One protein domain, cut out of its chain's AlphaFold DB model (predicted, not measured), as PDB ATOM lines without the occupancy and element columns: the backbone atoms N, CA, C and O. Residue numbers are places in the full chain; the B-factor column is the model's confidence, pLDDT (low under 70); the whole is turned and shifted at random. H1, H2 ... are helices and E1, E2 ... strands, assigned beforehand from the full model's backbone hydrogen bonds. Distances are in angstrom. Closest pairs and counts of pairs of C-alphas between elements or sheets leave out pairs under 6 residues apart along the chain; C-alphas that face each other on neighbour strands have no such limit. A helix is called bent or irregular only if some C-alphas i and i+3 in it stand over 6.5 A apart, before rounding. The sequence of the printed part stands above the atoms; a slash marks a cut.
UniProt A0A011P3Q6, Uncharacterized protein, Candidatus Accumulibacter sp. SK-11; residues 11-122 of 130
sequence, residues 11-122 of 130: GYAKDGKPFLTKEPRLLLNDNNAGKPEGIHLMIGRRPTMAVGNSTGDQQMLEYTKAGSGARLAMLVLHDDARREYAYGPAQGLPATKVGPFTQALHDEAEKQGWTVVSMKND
ATOM      1  N   GLY A  11     121.549 160.030 138.958       97.06
ATOM      2  CA  GLY A  11     120.494 159.055 139.224       97.06
ATOM      3  C   GLY A  11     120.793 158.190 140.444       97.06
ATOM      4  O   GLY A  11     121.808 158.375 141.113       97.06
ATOM      5  N   TYR A  12     119.906 157.233 140.720       97.94
ATOM      6  CA  TYR A  12     120.015 156.296 141.842       97.94
ATOM      7  C   TYR A  12     119.976 154.851 141.350       97.94
ATOM      8  O   TYR A  12     119.163 154.502 140.491       97.94
ATOM      9  N   ALA A  13     120.879 154.015 141.860       95.25
ATOM     10  CA  ALA A  13     120.868 152.581 141.604       95.25
ATOM     11  C   ALA A  13     119.693 151.913 142.339       95.25
ATOM     12  O   ALA A  13     119.035 152.523 143.183       95.25
ATOM     13  N   LYS A  14     119.421 150.635 142.041       95.00
ATOM     14  CA  LYS A  14     118.320 149.884 142.678       95.00
ATOM     15  C   LYS A  14     118.454 149.785 144.205       95.00
ATOM     16  O   LYS A  14     117.448 149.627 144.882       95.00
ATOM     17  N   ASP A  15     119.673 149.881 144.732       96.06
ATOM     18  CA  ASP A  15     119.976 149.894 146.167       96.06
ATOM     19  C   ASP A  15     119.933 151.306 146.787       96.06
ATOM     20  O   ASP A  15     120.322 151.490 147.938       96.06
ATOM     21  N   GLY A  16     119.482 152.313 146.030       97.06
ATOM     22  CA  GLY A  16     119.375 153.702 146.472       97.06
ATOM     23  C   GLY A  16     120.689 154.488 146.447       97.06
ATOM     24  O   GLY A  16     120.689 155.655 146.833       97.06
ATOM     25  N   LYS A  17     121.809 153.912 145.986       98.00
ATOM     26  CA  LYS A  17     123.081 154.649 145.910       98.00
ATOM     27  C   LYS A  17     123.079 155.665 144.761       98.00
ATOM     28  O   LYS A  17     122.731 155.296 143.635       98.00
ATOM     29  N   PRO A  18     123.489 156.923 145.000       97.62
ATOM     30  CA  PRO A  18     123.586 157.923 143.946       97.62
ATOM     31  C   PRO A  18     124.761 157.635 143.007       97.62
ATOM     32  O   PRO A  18     125.833 157.216 143.446       97.62
ATOM     33  N   PHE A  19     124.577 157.881 141.711       97.19
ATOM     34  CA  PHE A  19     125.620 157.709 140.700       97.19
ATOM     35  C   PHE A  19     125.457 158.684 139.526       97.19
ATOM     36  O   PHE A  19     124.407 159.299 139.334       97.19
ATOM     37  N   LEU A  20     126.517 158.815 138.723       97.06
ATOM     38  CA  LEU A  20     126.533 159.591 137.483       97.06
ATOM     39  C   LEU A  20     126.688 158.652 136.285       97.06
ATOM     40  O   LEU A  20     127.567 157.792 136.273       97.06
ATOM     41  N   THR A  21     125.864 158.847 135.256       96.25
ATOM     42  CA  THR A  21     125.999 158.156 133.965       96.25
ATOM     43  C   THR A  21     126.521 159.121 132.915       96.25
ATOM     44  O   THR A  21     125.931 160.188 132.727       96.25
ATOM     45  N   LYS A  22     127.581 158.740 132.193       94.88
ATOM     46  CA  LYS A  22     128.020 159.462 130.992       94.88
ATOM     47  C   LYS A  22     126.976 159.293 129.890       94.88
ATOM     48  O   LYS A  22     126.634 158.175 129.519       94.88
ATOM     49  N   GLU A  23     126.478 160.402 129.369       95.69
ATOM     50  CA  GLU A  23     125.525 160.414 128.266       95.69
ATOM     51  C   GLU A  23     126.249 160.470 126.914       95.69
ATOM     52  O   GLU A  23     127.333 161.056 126.818       95.69
ATOM     53  N   PRO A  24     125.639 159.952 125.831       94.81
ATOM     54  CA  PRO A  24     126.100 160.173 124.460       94.81
ATOM     55  C   PRO A  24     125.751 161.598 123.987       94.81
ATOM     56  O   PRO A  24     125.190 161.803 122.915       94.81
ATOM     57  N   ARG A  25     126.038 162.596 124.825       93.81
ATOM     58  CA  ARG A  25     125.768 164.012 124.590       93.81
ATOM     59  C   ARG A  25     127.072 164.781 124.719       93.81
ATOM     60  O   ARG A  25     127.780 164.629 125.709       93.81
ATOM     61  N   LEU A  26     127.370 165.628 123.744       93.19
ATOM     62  CA  LEU A  26     128.485 166.564 123.817       93.19
ATOM     63  C   LEU A  26     128.012 167.844 124.515       93.19
ATOM     64  O   LEU A  26     126.985 168.400 124.129       93.19
ATOM     65  N   LEU A  27     128.724 168.285 125.551       92.19
ATOM     66  CA  LEU A  27     128.463 169.572 126.208       92.19
ATOM     67  C   LEU A  27     129.396 170.663 125.696       92.19
ATOM     68  O   LEU A  27     128.963 171.794 125.517       92.19
ATOM     69  N   LEU A  28     130.657 170.315 125.455       93.44
ATOM     70  CA  LEU A  28     131.670 171.236 124.961       93.44
ATOM     71  C   LEU A  28     132.675 170.467 124.110       93.44
ATOM     72  O   LEU A  28     133.214 169.461 124.571       93.44
ATOM     73  N   ASN A  29     132.953 170.959 122.906       94.50
ATOM     74  CA  ASN A  29     134.085 170.514 122.098       94.50
ATOM     75  C   ASN A  29     135.269 171.451 122.347       94.50
ATOM     76  O   ASN A  29     135.222 172.577 121.877       94.50
ATOM     77  N   ASP A  30     136.318 171.023 123.047       93.38
ATOM     78  CA  ASP A  30     137.442 171.898 123.427       93.38
ATOM     79  C   ASP A  30     138.446 172.115 122.275       93.38
ATOM     80  O   ASP A  30     139.642 171.838 122.368       93.38
ATOM     81  N   ASN A  31     137.943 172.567 121.129       92.75
ATOM     82  CA  ASN A  31     138.737 172.876 119.946       92.75
ATOM     83  C   ASN A  31     138.199 174.133 119.248       92.75
ATOM     84  O   ASN A  31     136.992 174.386 119.261       92.75
ATOM     85  N   ASN A  32     139.078 174.900 118.596       93.75
ATOM     86  CA  ASN A  32     138.746 176.181 117.967       93.75
ATOM     87  C   ASN A  32     138.029 177.121 118.962       93.75
ATOM     88  O   ASN A  32     138.489 177.301 120.090       93.75
ATOM     89  N   ALA A  33     136.865 177.666 118.586       95.19
ATOM     90  CA  ALA A  33     136.019 178.508 119.434       95.19
ATOM     91  C   ALA A  33     135.547 177.828 120.735       95.19
ATOM     92  O   ALA A  33     135.262 178.514 121.713       95.19
ATOM     93  N   GLY A  34     135.543 176.497 120.804       95.75
ATOM     94  CA  GLY A  34     135.208 175.811 122.044       95.75
ATOM     95  C   GLY A  34     136.299 175.898 123.117       95.75
ATOM     96  O   GLY A  34     135.995 175.750 124.297       95.75
ATOM     97  N   LYS A  35     137.550 176.234 122.758       96.38
ATOM     98  CA  LYS A  35     138.609 176.512 123.744       96.38
ATOM     99  C   LYS A  35     138.306 177.742 124.606       96.38
ATOM    100  O   LYS A  35     138.312 177.617 125.833       96.38
ATOM    101  N   PRO A  36     138.027 178.940 124.046       96.50
ATOM    102  CA  PRO A  36     137.652 180.087 124.870       96.50
ATOM    103  C   PRO A  36     136.333 179.874 125.628       96.50
ATOM    104  O   PRO A  36     136.231 180.323 126.772       96.50
ATOM    105  N   GLU A  37     135.364 179.145 125.063       96.12
ATOM    106  CA  GLU A  37     134.148 178.733 125.785       96.12
ATOM    107  C   GLU A  37     134.492 177.860 126.999       96.12
ATOM    108  O   GLU A  37     134.044 178.138 128.112       96.12
ATOM    109  N   GLY A  38     135.357 176.860 126.820       94.56
ATOM    110  CA  GLY A  38     135.847 175.997 127.887       94.56
ATOM    111  C   GLY A  38     136.584 176.754 128.979       94.56
ATOM    112  O   GLY A  38     136.314 176.544 130.161       94.56
ATOM    113  N   ILE A  39     137.469 177.680 128.600       94.44
ATOM    114  CA  ILE A  39     138.166 178.576 129.533       94.44
ATOM    115  C   ILE A  39     137.163 179.344 130.385       94.44
ATOM    116  O   ILE A  39     137.293 179.380 131.610       94.44
ATOM    117  N   HIS A  40     136.145 179.934 129.763       94.06
ATOM    118  CA  HIS A  40     135.127 180.657 130.506       94.06
ATOM    119  C   HIS A  40     134.330 179.731 131.434       94.06
ATOM    120  O   HIS A  40     134.166 180.055 132.605       94.06
ATOM    121  N   LEU A  41     133.899 178.564 130.951       93.44
ATOM    122  CA  LEU A  41     133.098 177.618 131.730       93.44
ATOM    123  C   LEU A  41     133.854 177.031 132.932       93.44
ATOM    124  O   LEU A  41     133.271 176.883 134.001       93.44
ATOM    125  N   MET A  42     135.138 176.696 132.772       93.44
ATOM    126  CA  MET A  42     135.912 175.974 133.793       93.44
ATOM    127  C   MET A  42     136.737 176.889 134.705       93.44
ATOM    128  O   MET A  42     136.972 176.549 135.860       93.44
ATOM    129  N   ILE A  43     137.211 178.031 134.196       93.94
ATOM    130  CA  ILE A  43     138.077 178.964 134.941       93.94
ATOM    131  C   ILE A  43     137.323 180.255 135.290       93.94
ATOM    132  O   ILE A  43     137.615 180.889 136.305       93.94
ATOM    133  N   GLY A  44     136.373 180.683 134.452       94.69
ATOM    134  CA  GLY A  44     135.604 181.915 134.662       94.69
ATOM    135  C   GLY A  44     136.405 183.200 134.451       94.69
ATOM    136  O   GLY A  44     135.930 184.285 134.787       94.69
ATOM    137  N   ARG A  45     137.634 183.116 133.922       94.31
ATOM    138  CA  ARG A  45     138.534 184.264 133.748       94.31
ATOM    139  C   ARG A  45     139.258 184.210 132.414       94.31
ATOM    140  O   ARG A  45     139.677 183.149 131.962       94.31
ATOM    141  N   ARG A  46     139.466 185.387 131.824       96.19
ATOM    142  CA  ARG A  46     140.287 185.540 130.621       96.19
ATOM    143  C   ARG A  46     141.776 185.365 130.963       96.19
ATOM    144  O   ARG A  46     142.247 186.058 131.873       96.19
ATOM    145  N   PRO A  47     142.528 184.516 130.240       96.44
ATOM    146  CA  PRO A  47     143.946 184.300 130.513       96.44
ATOM    147  C   PRO A  47     144.776 185.572 130.314       96.44
ATOM    148  O   PRO A  47     144.428 186.451 129.523       96.44
ATOM    149  N   THR A  48     145.891 185.692 131.032       97.56
ATOM    150  CA  THR A  48     146.938 186.699 130.768       97.56
ATOM    151  C   THR A  48     147.966 186.210 129.752       97.56
ATOM    152  O   THR A  48     148.621 187.024 129.106       97.56
ATOM    153  N   MET A  49     148.079 184.892 129.589       97.69
ATOM    154  CA  MET A  49     148.985 184.233 128.662       97.69
ATOM    155  C   MET A  49     148.311 183.005 128.047       97.69
ATOM    156  O   MET A  49     147.607 182.279 128.752       97.69
ATOM    157  N   ALA A  50     148.562 182.758 126.764       97.69
ATOM    158  CA  ALA A  50     148.187 181.526 126.082       97.69
ATOM    159  C   ALA A  50     149.272 181.105 125.081       97.69
ATOM    160  O   ALA A  50     149.927 181.948 124.467       97.69
ATOM    161  N   VAL A  51     149.451 179.792 124.939       97.94
ATOM    162  CA  VAL A  51     150.393 179.172 124.001       97.94
ATOM    163  C   VAL A  51     149.636 178.116 123.209       97.94
ATOM    164  O   VAL A  51     148.943 177.293 123.807       97.94
ATOM    165  N   GLY A  52     149.751 178.158 121.887       97.00
ATOM    166  CA  GLY A  52     149.202 177.160 120.971       97.00
ATOM    167  C   GLY A  52     150.267 176.613 120.027       97.00
ATOM    168  O   GLY A  52     151.426 177.018 120.080       97.00
ATOM    169  N   ASN A  53     149.875 175.710 119.138       96.31
ATOM    170  CA  ASN A  53     150.747 175.200 118.075       96.31
ATOM    171  C   ASN A  53     149.994 174.914 116.765       96.31
ATOM    172  O   ASN A  53     150.582 174.411 115.812       96.31
ATOM    173  N   SER A  54     148.692 175.200 116.704       96.06
ATOM    174  CA  SER A  54     147.850 174.843 115.564       96.06
ATOM    175  C   SER A  54     146.736 175.856 115.312       96.06
ATOM    176  O   SER A  54     146.410 176.681 116.165       96.06
ATOM    177  N   THR A  55     146.071 175.754 114.157       95.44
ATOM    178  CA  THR A  55     144.898 176.585 113.828       95.44
ATOM    179  C   THR A  55     143.765 176.438 114.849       95.44
ATOM    180  O   THR A  55     143.019 177.387 115.067       95.44
ATOM    181  N   GLY A  56     143.676 175.300 115.548       95.56
ATOM    182  CA  GLY A  56     142.690 175.094 116.614       95.56
ATOM    183  C   GLY A  56     142.896 175.968 117.856       95.56
ATOM    184  O   GLY A  56     142.021 176.014 118.718       95.56
ATOM    185  N   ASP A  57     144.038 176.652 117.961       97.31
ATOM    186  CA  ASP A  57     144.381 177.553 119.064       97.31
ATOM    187  C   ASP A  57     144.078 179.023 118.765       97.31
ATOM    188  O   ASP A  57     144.127 179.849 119.676       97.31
ATOM    189  N   GLN A  58     143.751 179.365 117.515       97.56
ATOM    190  CA  GLN A  58     143.638 180.753 117.071       97.56
ATOM    191  C   GLN A  58     142.675 181.565 117.950       97.56
ATOM    192  O   GLN A  58     143.070 182.573 118.536       97.56
ATOM    193  N   GLN A  59     141.438 181.090 118.138       97.75
ATOM    194  CA  GLN A  59     140.435 181.814 118.928       97.75
ATOM    195  C   GLN A  59     140.802 181.900 120.419       97.75
ATOM    196  O   GLN A  59     140.405 182.841 121.105       97.75
ATOM    197  N   MET A  60     141.578 180.943 120.943       97.75
ATOM    198  CA  MET A  60     142.093 181.004 122.317       97.75
ATOM    199  C   MET A  60     143.128 182.131 122.472       97.75
ATOM    200  O   MET A  60     143.104 182.860 123.472       97.75
ATOM    201  N   LEU A  61     144.023 182.289 121.492       98.00
ATOM    202  CA  LEU A  61     145.024 183.359 121.466       98.00
ATOM    203  C   LEU A  61     144.360 184.733 121.291       98.00
ATOM    204  O   LEU A  61     144.646 185.651 122.065       98.00
ATOM    205  N   GLU A  62     143.407 184.848 120.363       97.69
ATOM    206  CA  GLU A  62     142.586 186.050 120.161       97.69
ATOM    207  C   GLU A  62     141.838 186.439 121.444       97.69
ATOM    208  O   GLU A  62     141.930 187.580 121.907       97.69
ATOM    209  N   TYR A  63     141.158 185.480 122.085       97.56
ATOM    210  CA  TYR A  63     140.433 185.717 123.336       97.56
ATOM    211  C   TYR A  63     141.354 186.206 124.456       97.56
ATOM    212  O   TYR A  63     140.984 187.107 125.209       97.56
ATOM    213  N   THR A  64     142.562 185.648 124.554       97.12
ATOM    214  CA  THR A  64     143.577 186.067 125.533       97.12
ATOM    215  C   THR A  64     144.038 187.505 125.276       97.12
ATOM    216  O   THR A  64     144.065 188.320 126.202       97.12
ATOM    217  N   LYS A  65     144.347 187.848 124.017       96.81
ATOM    218  CA  LYS A  65     144.821 189.184 123.613       96.81
ATOM    219  C   LYS A  65     143.754 190.269 123.690       96.81
ATOM    220  O   LYS A  65     144.106 191.423 123.901       96.81
ATOM    221  N   ALA A  66     142.473 189.915 123.605       96.19
ATOM    222  CA  ALA A  66     141.371 190.867 123.735       96.19
ATOM    223  C   ALA A  66     141.216 191.454 125.157       96.19
ATOM    224  O   ALA A  66     140.364 192.311 125.389       96.19
ATOM    225  N   GLY A  67     141.942 190.943 126.161       94.56
ATOM    226  CA  GLY A  67     141.939 191.480 127.526       94.56
ATOM    227  C   GLY A  67     142.735 192.781 127.665       94.56
ATOM    228  O   GLY A  67     143.680 193.023 126.928       94.56
ATOM    229  N   SER A  68     142.396 193.597 128.664       93.81
ATOM    230  CA  SER A  68     143.183 194.783 129.014       93.81
ATOM    231  C   SER A  68     144.508 194.416 129.699       93.81
ATOM    232  O   SER A  68     144.638 193.344 130.307       93.81
ATOM    233  N   GLY A  69     145.480 195.330 129.634       95.56
ATOM    234  CA  GLY A  69     146.805 195.180 130.243       95.56
ATOM    235  C   GLY A  69     147.773 194.331 129.415       95.56
ATOM    236  O   GLY A  69     147.497 193.974 128.272       95.56
ATOM    237  N   ALA A  70     148.929 194.013 130.000       96.06
ATOM    238  CA  ALA A  70     149.925 193.163 129.353       96.06
ATOM    239  C   ALA A  70     149.379 191.737 129.161       96.06
ATOM    240  O   ALA A  70     148.923 191.101 130.116       96.06
ATOM    241  N   ARG A  71     149.425 191.245 127.919       97.12
ATOM    242  CA  ARG A  71     148.964 189.908 127.521       97.12
ATOM    243  C   ARG A  71     149.974 189.261 126.585       97.12
ATOM    244  O   ARG A  71     150.467 189.924 125.670       97.12
ATOM    245  N   LEU A  72     150.219 187.969 126.782       97.88
ATOM    246  CA  LEU A  72     151.143 187.176 125.976       97.88
ATOM    247  C   LEU A  72     150.382 186.116 125.169       97.88
ATOM    248  O   LEU A  72     149.585 185.358 125.714       97.88
ATOM    249  N   ALA A  73     150.634 186.064 123.868       98.06
ATOM    250  CA  ALA A  73     150.129 185.025 122.981       98.06
ATOM    251  C   ALA A  73     151.309 184.467 122.197       98.06
ATOM    252  O   ALA A  73     152.095 185.237 121.640       98.06
ATOM    253  N   MET A  74     151.441 183.144 122.199       98.12
ATOM    254  CA  MET A  74     152.546 182.461 121.544       98.12
ATOM    255  C   MET A  74     152.055 181.276 120.723       98.12
ATOM    256  O   MET A  74     151.076 180.619 121.079       98.12
ATOM    257  N   LEU A  75     152.789 180.977 119.662       98.25
ATOM    258  CA  LEU A  75     152.627 179.788 118.846       98.25
ATOM    259  C   LEU A  75     153.958 179.042 118.757       98.25
ATOM    260  O   LEU A  75     155.000 179.665 118.581       98.25
ATOM    261  N   VAL A  76     153.924 177.717 118.859       97.50
ATOM    262  CA  VAL A  76     155.092 176.859 118.628       97.50
ATOM    263  C   VAL A  76     155.055 176.348 117.194       97.50
ATOM    264  O   VAL A  76     154.098 175.686 116.793       97.50
ATOM    265  N   LEU A  77     156.095 176.661 116.429       97.12
ATOM    266  CA  LEU A  77     156.325 176.154 115.086       97.12
ATOM    267  C   LEU A  77     157.198 174.894 115.165       97.12
ATOM    268  O   LEU A  77     158.359 174.950 115.575       97.12
ATOM    269  N   HIS A  78     156.631 173.767 114.739       96.44
ATOM    270  CA  HIS A  78     157.334 172.494 114.604       96.44
ATOM    271  C   HIS A  78     158.100 172.466 113.274       96.44
ATOM    272  O   HIS A  78     157.566 172.023 112.260       96.44
ATOM    273  N   ASP A  79     159.337 172.967 113.262       96.94
ATOM    274  CA  ASP A  79     160.204 173.087 112.077       96.94
ATOM    275  C   ASP A  79     161.512 172.276 112.175       96.94
ATOM    276  O   ASP A  79     162.431 172.446 111.363       96.94
ATOM    277  N   ASP A  80     161.610 171.365 113.146       96.31
ATOM    278  CA  ASP A  80     162.828 170.608 113.421       96.31
ATOM    279  C   ASP A  80     162.677 169.108 113.165       96.31
ATOM    280  O   ASP A  80     162.523 168.316 114.085       96.31
ATOM    281  N   ALA A  81     162.831 168.692 111.908       95.31
ATOM    282  CA  ALA A  81     162.777 167.278 111.525       95.31
ATOM    283  C   ALA A  81     163.953 166.422 112.042       95.31
ATOM    284  O   ALA A  81     163.974 165.216 111.805       95.31
ATOM    285  N   ARG A  82     164.987 167.029 112.648       94.75
ATOM    286  CA  ARG A  82     166.161 166.293 113.150       94.75
ATOM    287  C   ARG A  82     165.991 165.905 114.608       94.75
ATOM    288  O   ARG A  82     166.380 164.807 114.988       94.75
ATOM    289  N   ARG A  83     165.495 166.838 115.420       95.38
ATOM    290  CA  ARG A  83     165.325 166.663 116.867       95.38
ATOM    291  C   ARG A  83     163.879 166.362 117.247       95.38
ATOM    292  O   ARG A  83     163.652 165.856 118.337       95.38
ATOM    293  N   GLU A  84     162.924 166.665 116.373       92.00
ATOM    294  CA  GLU A  84     161.502 166.361 116.521       92.00
ATOM    295  C   GLU A  84     160.880 166.137 115.124       92.00
ATOM    296  O   GLU A  84     161.471 165.460 114.280       92.00
ATOM    297  N   TYR A  85     159.702 166.690 114.862       90.69
ATOM    298  CA  TYR A  85     158.994 166.635 113.600       90.69
ATOM    299  C   TYR A  85     158.969 168.027 112.954       90.69
ATOM    300  O   TYR A  85     159.031 169.062 113.615       90.69
ATOM    301  N   ALA A  86     158.855 168.048 111.626       94.12
ATOM    302  CA  ALA A  86     158.618 169.274 110.875       94.12
ATOM    303  C   ALA A  86     157.297 169.154 110.113       94.12
ATOM    304  O   ALA A  86     157.186 168.328 109.202       94.12
ATOM    305  N   TYR A  87     156.286 169.924 110.512       92.19
ATOM    306  CA  TYR A  87     154.938 169.832 109.954       92.19
ATOM    307  C   TYR A  87     154.121 171.107 110.177       92.19
ATOM    308  O   TYR A  87     154.423 171.928 111.036       92.19
ATOM    309  N   GLY A  88     153.015 171.208 109.435       88.94
ATOM    310  CA  GLY A  88     152.125 172.363 109.463       88.94
ATOM    311  C   GLY A  88     152.563 173.340 108.381       88.94
ATOM    312  O   GLY A  88     153.643 173.890 108.503       88.94
ATOM    313  N   PRO A  89     151.766 173.564 107.322       93.62
ATOM    314  CA  PRO A  89     152.250 174.118 106.055       93.62
ATOM    315  C   PRO A  89     152.781 175.560 106.090       93.62
ATOM    316  O   PRO A  89     153.183 176.082 105.051       93.62
ATOM    317  N   ALA A  90     152.786 176.218 107.250       93.81
ATOM    318  CA  ALA A  90     153.526 177.455 107.447       93.81
ATOM    319  C   ALA A  90     155.006 177.295 107.057       93.81
ATOM    320  O   ALA A  90     155.619 176.247 107.262       93.81
ATOM    321  N   GLN A  91     155.576 178.349 106.474       92.25
ATOM    322  CA  GLN A  91     156.983 178.416 106.063       92.25
ATOM    323  C   GLN A  91     157.430 177.276 105.120       92.25
ATOM    324  O   GLN A  91     158.608 176.929 105.061       92.25
ATOM    325  N   GLY A  92     156.500 176.695 104.352       92.62
ATOM    326  CA  GLY A  92     156.803 175.658 103.358       92.62
ATOM    327  C   GLY A  92     156.997 174.250 103.928       92.62
ATOM    328  O   GLY A  92     157.502 173.372 103.227       92.62
ATOM    329  N   LEU A  93     156.605 174.015 105.180       93.81
ATOM    330  CA  LEU A  93     156.653 172.694 105.802       93.81
ATOM    331  C   LEU A  93     155.576 171.736 105.240       93.81
ATOM    332  O   LEU A  93     154.600 172.166 104.619       93.81
ATOM    333  N   PRO A  94     155.707 170.415 105.456       93.25
ATOM    334  CA  PRO A  94     154.716 169.443 105.005       93.25
ATOM    335  C   PRO A  94     153.329 169.656 105.631       93.25
ATOM    336  O   PRO A  94     153.187 169.917 106.830       93.25
ATOM    337  N   ALA A  95     152.279 169.476 104.826       90.44
ATOM    338  CA  ALA A  95     150.906 169.496 105.317       90.44
ATOM    339  C   ALA A  95     150.631 168.316 106.267       90.44
ATOM    340  O   ALA A  95     151.090 167.195 106.048       90.44
ATOM    341  N   THR A  96     149.814 168.556 107.292       89.44
ATOM    342  CA  THR A  96     149.342 167.536 108.235       89.44
ATOM    343  C   THR A  96     147.820 167.577 108.336       89.44
ATOM    344  O   THR A  96     147.200 168.629 108.176       89.44
ATOM    345  N   LYS A  97     147.208 166.424 108.623       84.75
ATOM    346  CA  LYS A  97     145.772 166.326 108.926       84.75
ATOM    347  C   LYS A  97     145.458 166.632 110.392       84.75
ATOM    348  O   LYS A  97     144.308 166.905 110.717       84.75
ATOM    349  N   VAL A  98     146.456 166.560 111.271       81.50
ATOM    350  CA  VAL A  98     146.302 166.717 112.722       81.50
ATOM    351  C   VAL A  98     147.178 167.872 113.183       81.50
ATOM    352  O   VAL A  98     148.366 167.893 112.877       81.50
ATOM    353  N   GLY A  99     146.581 168.829 113.898       80.00
ATOM    354  CA  GLY A  99     147.278 170.012 114.411       80.00
ATOM    355  C   GLY A  99     147.943 170.881 113.333       80.00
ATOM    356  O   GLY A  99     149.112 171.216 113.496       80.00
ATOM    357  N   PRO A 100     147.271 171.241 112.219       90.94
ATOM    358  CA  PRO A 100     147.913 172.043 111.185       90.94
ATOM    359  C   PRO A 100     148.241 173.444 111.710       90.94
ATOM    360  O   PRO A 100     147.347 174.193 112.099       90.94
ATOM    361  N   PHE A 101     149.519 173.816 111.672       95.62
ATOM    362  CA  PHE A 101     149.950 175.210 111.717       95.62
ATOM    363  C   PHE A 101     149.967 175.736 110.280       95.62
ATOM    364  O   PHE A 101     150.866 175.427 109.504       95.62
ATOM    365  N   THR A 102     148.941 176.482 109.880       96.62
ATOM    366  CA  THR A 102     148.810 176.972 108.499       96.62
ATOM    367  C   THR A 102     149.584 178.267 108.260       96.62
ATOM    368  O   THR A 102     149.824 179.029 109.193       96.62
ATOM    369  N   GLN A 103     149.916 178.563 106.997       96.56
ATOM    370  CA  GLN A 103     150.492 179.866 106.637       96.56
ATOM    371  C   GLN A 103     149.562 181.020 107.045       96.56
ATOM    372  O   GLN A 103     150.019 181.993 107.618       96.56
ATOM    373  N   ALA A 104     148.245 180.862 106.881       97.00
ATOM    374  CA  ALA A 104     147.279 181.866 107.325       97.00
ATOM    375  C   ALA A 104     147.352 182.149 108.839       97.00
ATOM    376  O   ALA A 104     147.231 183.298 109.253       97.00
ATOM    377  N   LEU A 105     147.576 181.120 109.670       97.44
ATOM    378  CA  LEU A 105     147.780 181.313 111.108       97.44
ATOM    379  C   LEU A 105     149.100 182.038 111.399       97.44
ATOM    380  O   LEU A 105     149.144 182.869 112.299       97.44
ATOM    381  N   HIS A 106     150.159 181.722 110.650       97.62
ATOM    382  CA  HIS A 106     151.447 182.409 110.755       97.62
ATOM    383  C   HIS A 106     151.304 183.902 110.437       97.62
ATOM    384  O   HIS A 106     151.730 184.744 111.222       97.62
ATOM    385  N   ASP A 107     150.642 184.227 109.329       97.75
ATOM    386  CA  ASP A 107     150.430 185.606 108.889       97.75
ATOM    387  C   ASP A 107     149.559 186.384 109.893       97.75
ATOM    388  O   ASP A 107     149.828 187.548 110.205       97.75
ATOM    389  N   GLU A 108     148.532 185.742 110.467       98.00
ATOM    390  CA  GLU A 108     147.728 186.356 111.529       98.00
ATOM    391  C   GLU A 108     148.545 186.565 112.813       98.00
ATOM    392  O   GLU A 108     148.393 187.593 113.470       98.00
ATOM    393  N   ALA A 109     149.451 185.643 113.153       97.62
ATOM    394  CA  ALA A 109     150.348 185.793 114.294       97.62
ATOM    395  C   ALA A 109     151.253 187.025 114.148       97.62
ATOM    396  O   ALA A 109     151.352 187.818 115.086       97.62
ATOM    397  N   GLU A 110     151.847 187.236 112.969       96.56
ATOM    398  CA  GLU A 110     152.643 188.434 112.674       96.56
ATOM    399  C   GLU A 110     151.801 189.708 112.801       96.56
ATOM    400  O   GLU A 110     152.183 190.656 113.491       96.56
ATOM    401  N   LYS A 111     150.607 189.704 112.202       97.50
ATOM    402  CA  LYS A 111     149.676 190.837 112.231       97.50
ATOM    403  C   LYS A 111     149.193 191.189 113.642       97.50
ATOM    404  O   LYS A 111     149.034 192.366 113.959       97.50
ATOM    405  N   GLN A 112     148.949 190.192 114.493       96.00
ATOM    406  CA  GLN A 112     148.454 190.375 115.865       96.00
ATOM    407  C   GLN A 112     149.579 190.520 116.904       96.00
ATOM    408  O   GLN A 112     149.307 190.675 118.105       96.00
ATOM    409  N   GLY A 113     150.842 190.458 116.470       95.81
ATOM    410  CA  GLY A 113     152.008 190.508 117.348       95.81
ATOM    411  C   GLY A 113     152.063 189.332 118.328       95.81
ATOM    412  O   GLY A 113     152.389 189.521 119.503       95.81
ATOM    413  N   TRP A 114     151.672 188.135 117.886       98.00
ATOM    414  CA  TRP A 114     151.883 186.894 118.628       98.00
ATOM    415  C   TRP A 114     153.307 186.400 118.387       98.00
ATOM    416  O   TRP A 114     153.827 186.468 117.276       98.00
ATOM    417  N   THR A 115     153.953 185.880 119.427       98.12
ATOM    418  CA  THR A 115     155.309 185.340 119.294       98.12
ATOM    419  C   THR A 115     155.251 183.952 118.668       98.12
ATOM    420  O   THR A 115     154.679 183.040 119.262       98.12
ATOM    421  N   VAL A 116     155.872 183.767 117.508       98.06
ATOM    422  CA  VAL A 116     156.085 182.439 116.918       98.06
ATOM    423  C   VAL A 116     157.461 181.937 117.344       98.06
ATOM    424  O   VAL A 116     158.460 182.605 117.104       98.06
ATOM    425  N   VAL A 117     157.503 180.783 118.004       97.94
ATOM    426  CA  VAL A 117     158.726 180.139 118.490       97.94
ATOM    427  C   VAL A 117     159.092 178.999 117.552       97.94
ATOM    428  O   VAL A 117     158.324 178.049 117.417       97.94
ATOM    429  N   SER A 118     160.266 179.074 116.933       97.62
ATOM    430  CA  SER A 118     160.844 178.012 116.106       97.62
ATOM    431  C   SER A 118     161.522 176.976 117.001       97.62
ATOM    432  O   SER A 118     162.494 177.282 117.698       97.62
ATOM    433  N   MET A 119     161.055 175.724 116.973       97.69
ATOM    434  CA  MET A 119     161.725 174.635 117.699       97.69
ATOM    435  C   MET A 119     163.171 174.458 117.229       97.69
ATOM    436  O   MET A 119     164.067 174.192 118.035       97.69
ATOM    437  N   LYS A 120     163.425 174.646 115.932       97.00
ATOM    438  CA  LYS A 120     164.752 174.520 115.337       97.00
ATOM    439  C   LYS A 120     165.717 175.608 115.802       97.00
ATOM    440  O   LYS A 120     166.846 175.291 116.175       97.00
ATOM    441  N   ASN A 121     165.298 176.870 115.760       97.69
ATOM    442  CA  ASN A 121     166.205 178.005 115.932       97.69
ATOM    443  C   ASN A 121     166.228 178.549 117.366       97.69
ATOM    444  O   ASN A 121     167.277 179.004 117.820       97.69
ATOM    445  N   ASP A 122     165.116 178.452 118.098       97.88
ATOM    446  CA  ASP A 122     164.986 179.102 119.407       97.88
ATOM    447  C   ASP A 122     165.253 178.140 120.569       97.88
ATOM    448  O   ASP A 122     165.619 178.565 121.671       97.88
TER     449      ASP A 122
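This is residues 11 to 122 of the 130 residues of an uncharacterized protein of Candidatus Accumulibacter sp. SK-11 (UniProt A0A011P3Q6). A long bent arm, made by E1 and the residues before it, leads into a body in which a small sheet of three strands, E2, E3 and E4, has helices H2 and H3 side by side over one face and its other face bare. H1 packs on H2 on the side away from H3, and the long link of residues 78 to 102 loops out beyond the end of E3. The printed part has 112 residues, with four named helices and four named strands in the order E1 H1 E2 H2 E3 H3 E4 H4; the class is mixed, helices and strands, and the sheet, in the order E2 E3 E4, is parallel. The whole is loose, with a radius of gyration of the C-alphas of 18.6 A, and elongated, spanning 62 by 36 by 22 A, and the arm makes much of the length.

E1, residues 18 to 28, begins with C-alpha 18 at (123.586, 157.923, 143.946), is 24.6 A long and bends by 85 degrees at residue 24. H1, residues 34 to 43, is 13.6 A long. E2 is residues 49 to 52. H2, residues 55 to 65, begins with C-alpha 55 at (144.898, 176.585, 113.828) and is 16.0 A long; it is irregular, with C-alphas 56 and 59 7.5 A apart. E3, residues 72 to 77, is 16.3 A long. H3, residues 103 to 112, is 14.1 A long. E4 is residues 115 to 118, and H4, residues 119 to 122, ends with C-alpha 122 at (164.986, 179.102, 119.407).

E2 and E3 are parallel at 17 degrees, with N 50 and O 72 3.0 A apart, within hydrogen-bond range. E3 and E4 are parallel at 25 degrees, with N 75 and O 115 at 2.8 A. E2, H2, E3 and E3, H3, E4 are strand-helix-strand units, two parallel neighbour strands with a helix between, each with a right-handed crossover. H2 and H3 are on the same face of the sheet, in two layers, helices on one face of a sheet. H2 is 7.7 A in height over the sheet and lies over E2; the closest C-alphas of the two are those of Ala 50 and Leu 61, 5.9 A apart. H2 and H3 are close but not clearly touching, the closest C-alphas being those of Thr 55 and Leu 105, 6.2 A. H1 touches H2 at a steep tilt of 48 degrees, the same way, with the C-alphas of Pro 36 and Met 60 closest at 5.2 A. E1 pairs with no named strand and is apart from E2. H4 is not on the sheet, but only just, with 4 pairs of C-alphas within 10 A. Every O i to N i+4 pair is within hydrogen-bond range in H1 and H3; in H2 it is 5 of 7, and H4 is too short for such a pair.

The two C-alphas farthest apart are those of Asp 15 and Gly 92, 62.1 A. Residues 13 to 18 stand free. The link from E3 to H3 is long, with 25 residues. The printed part has no cut, and no printed residue is under 70 in pLDDT.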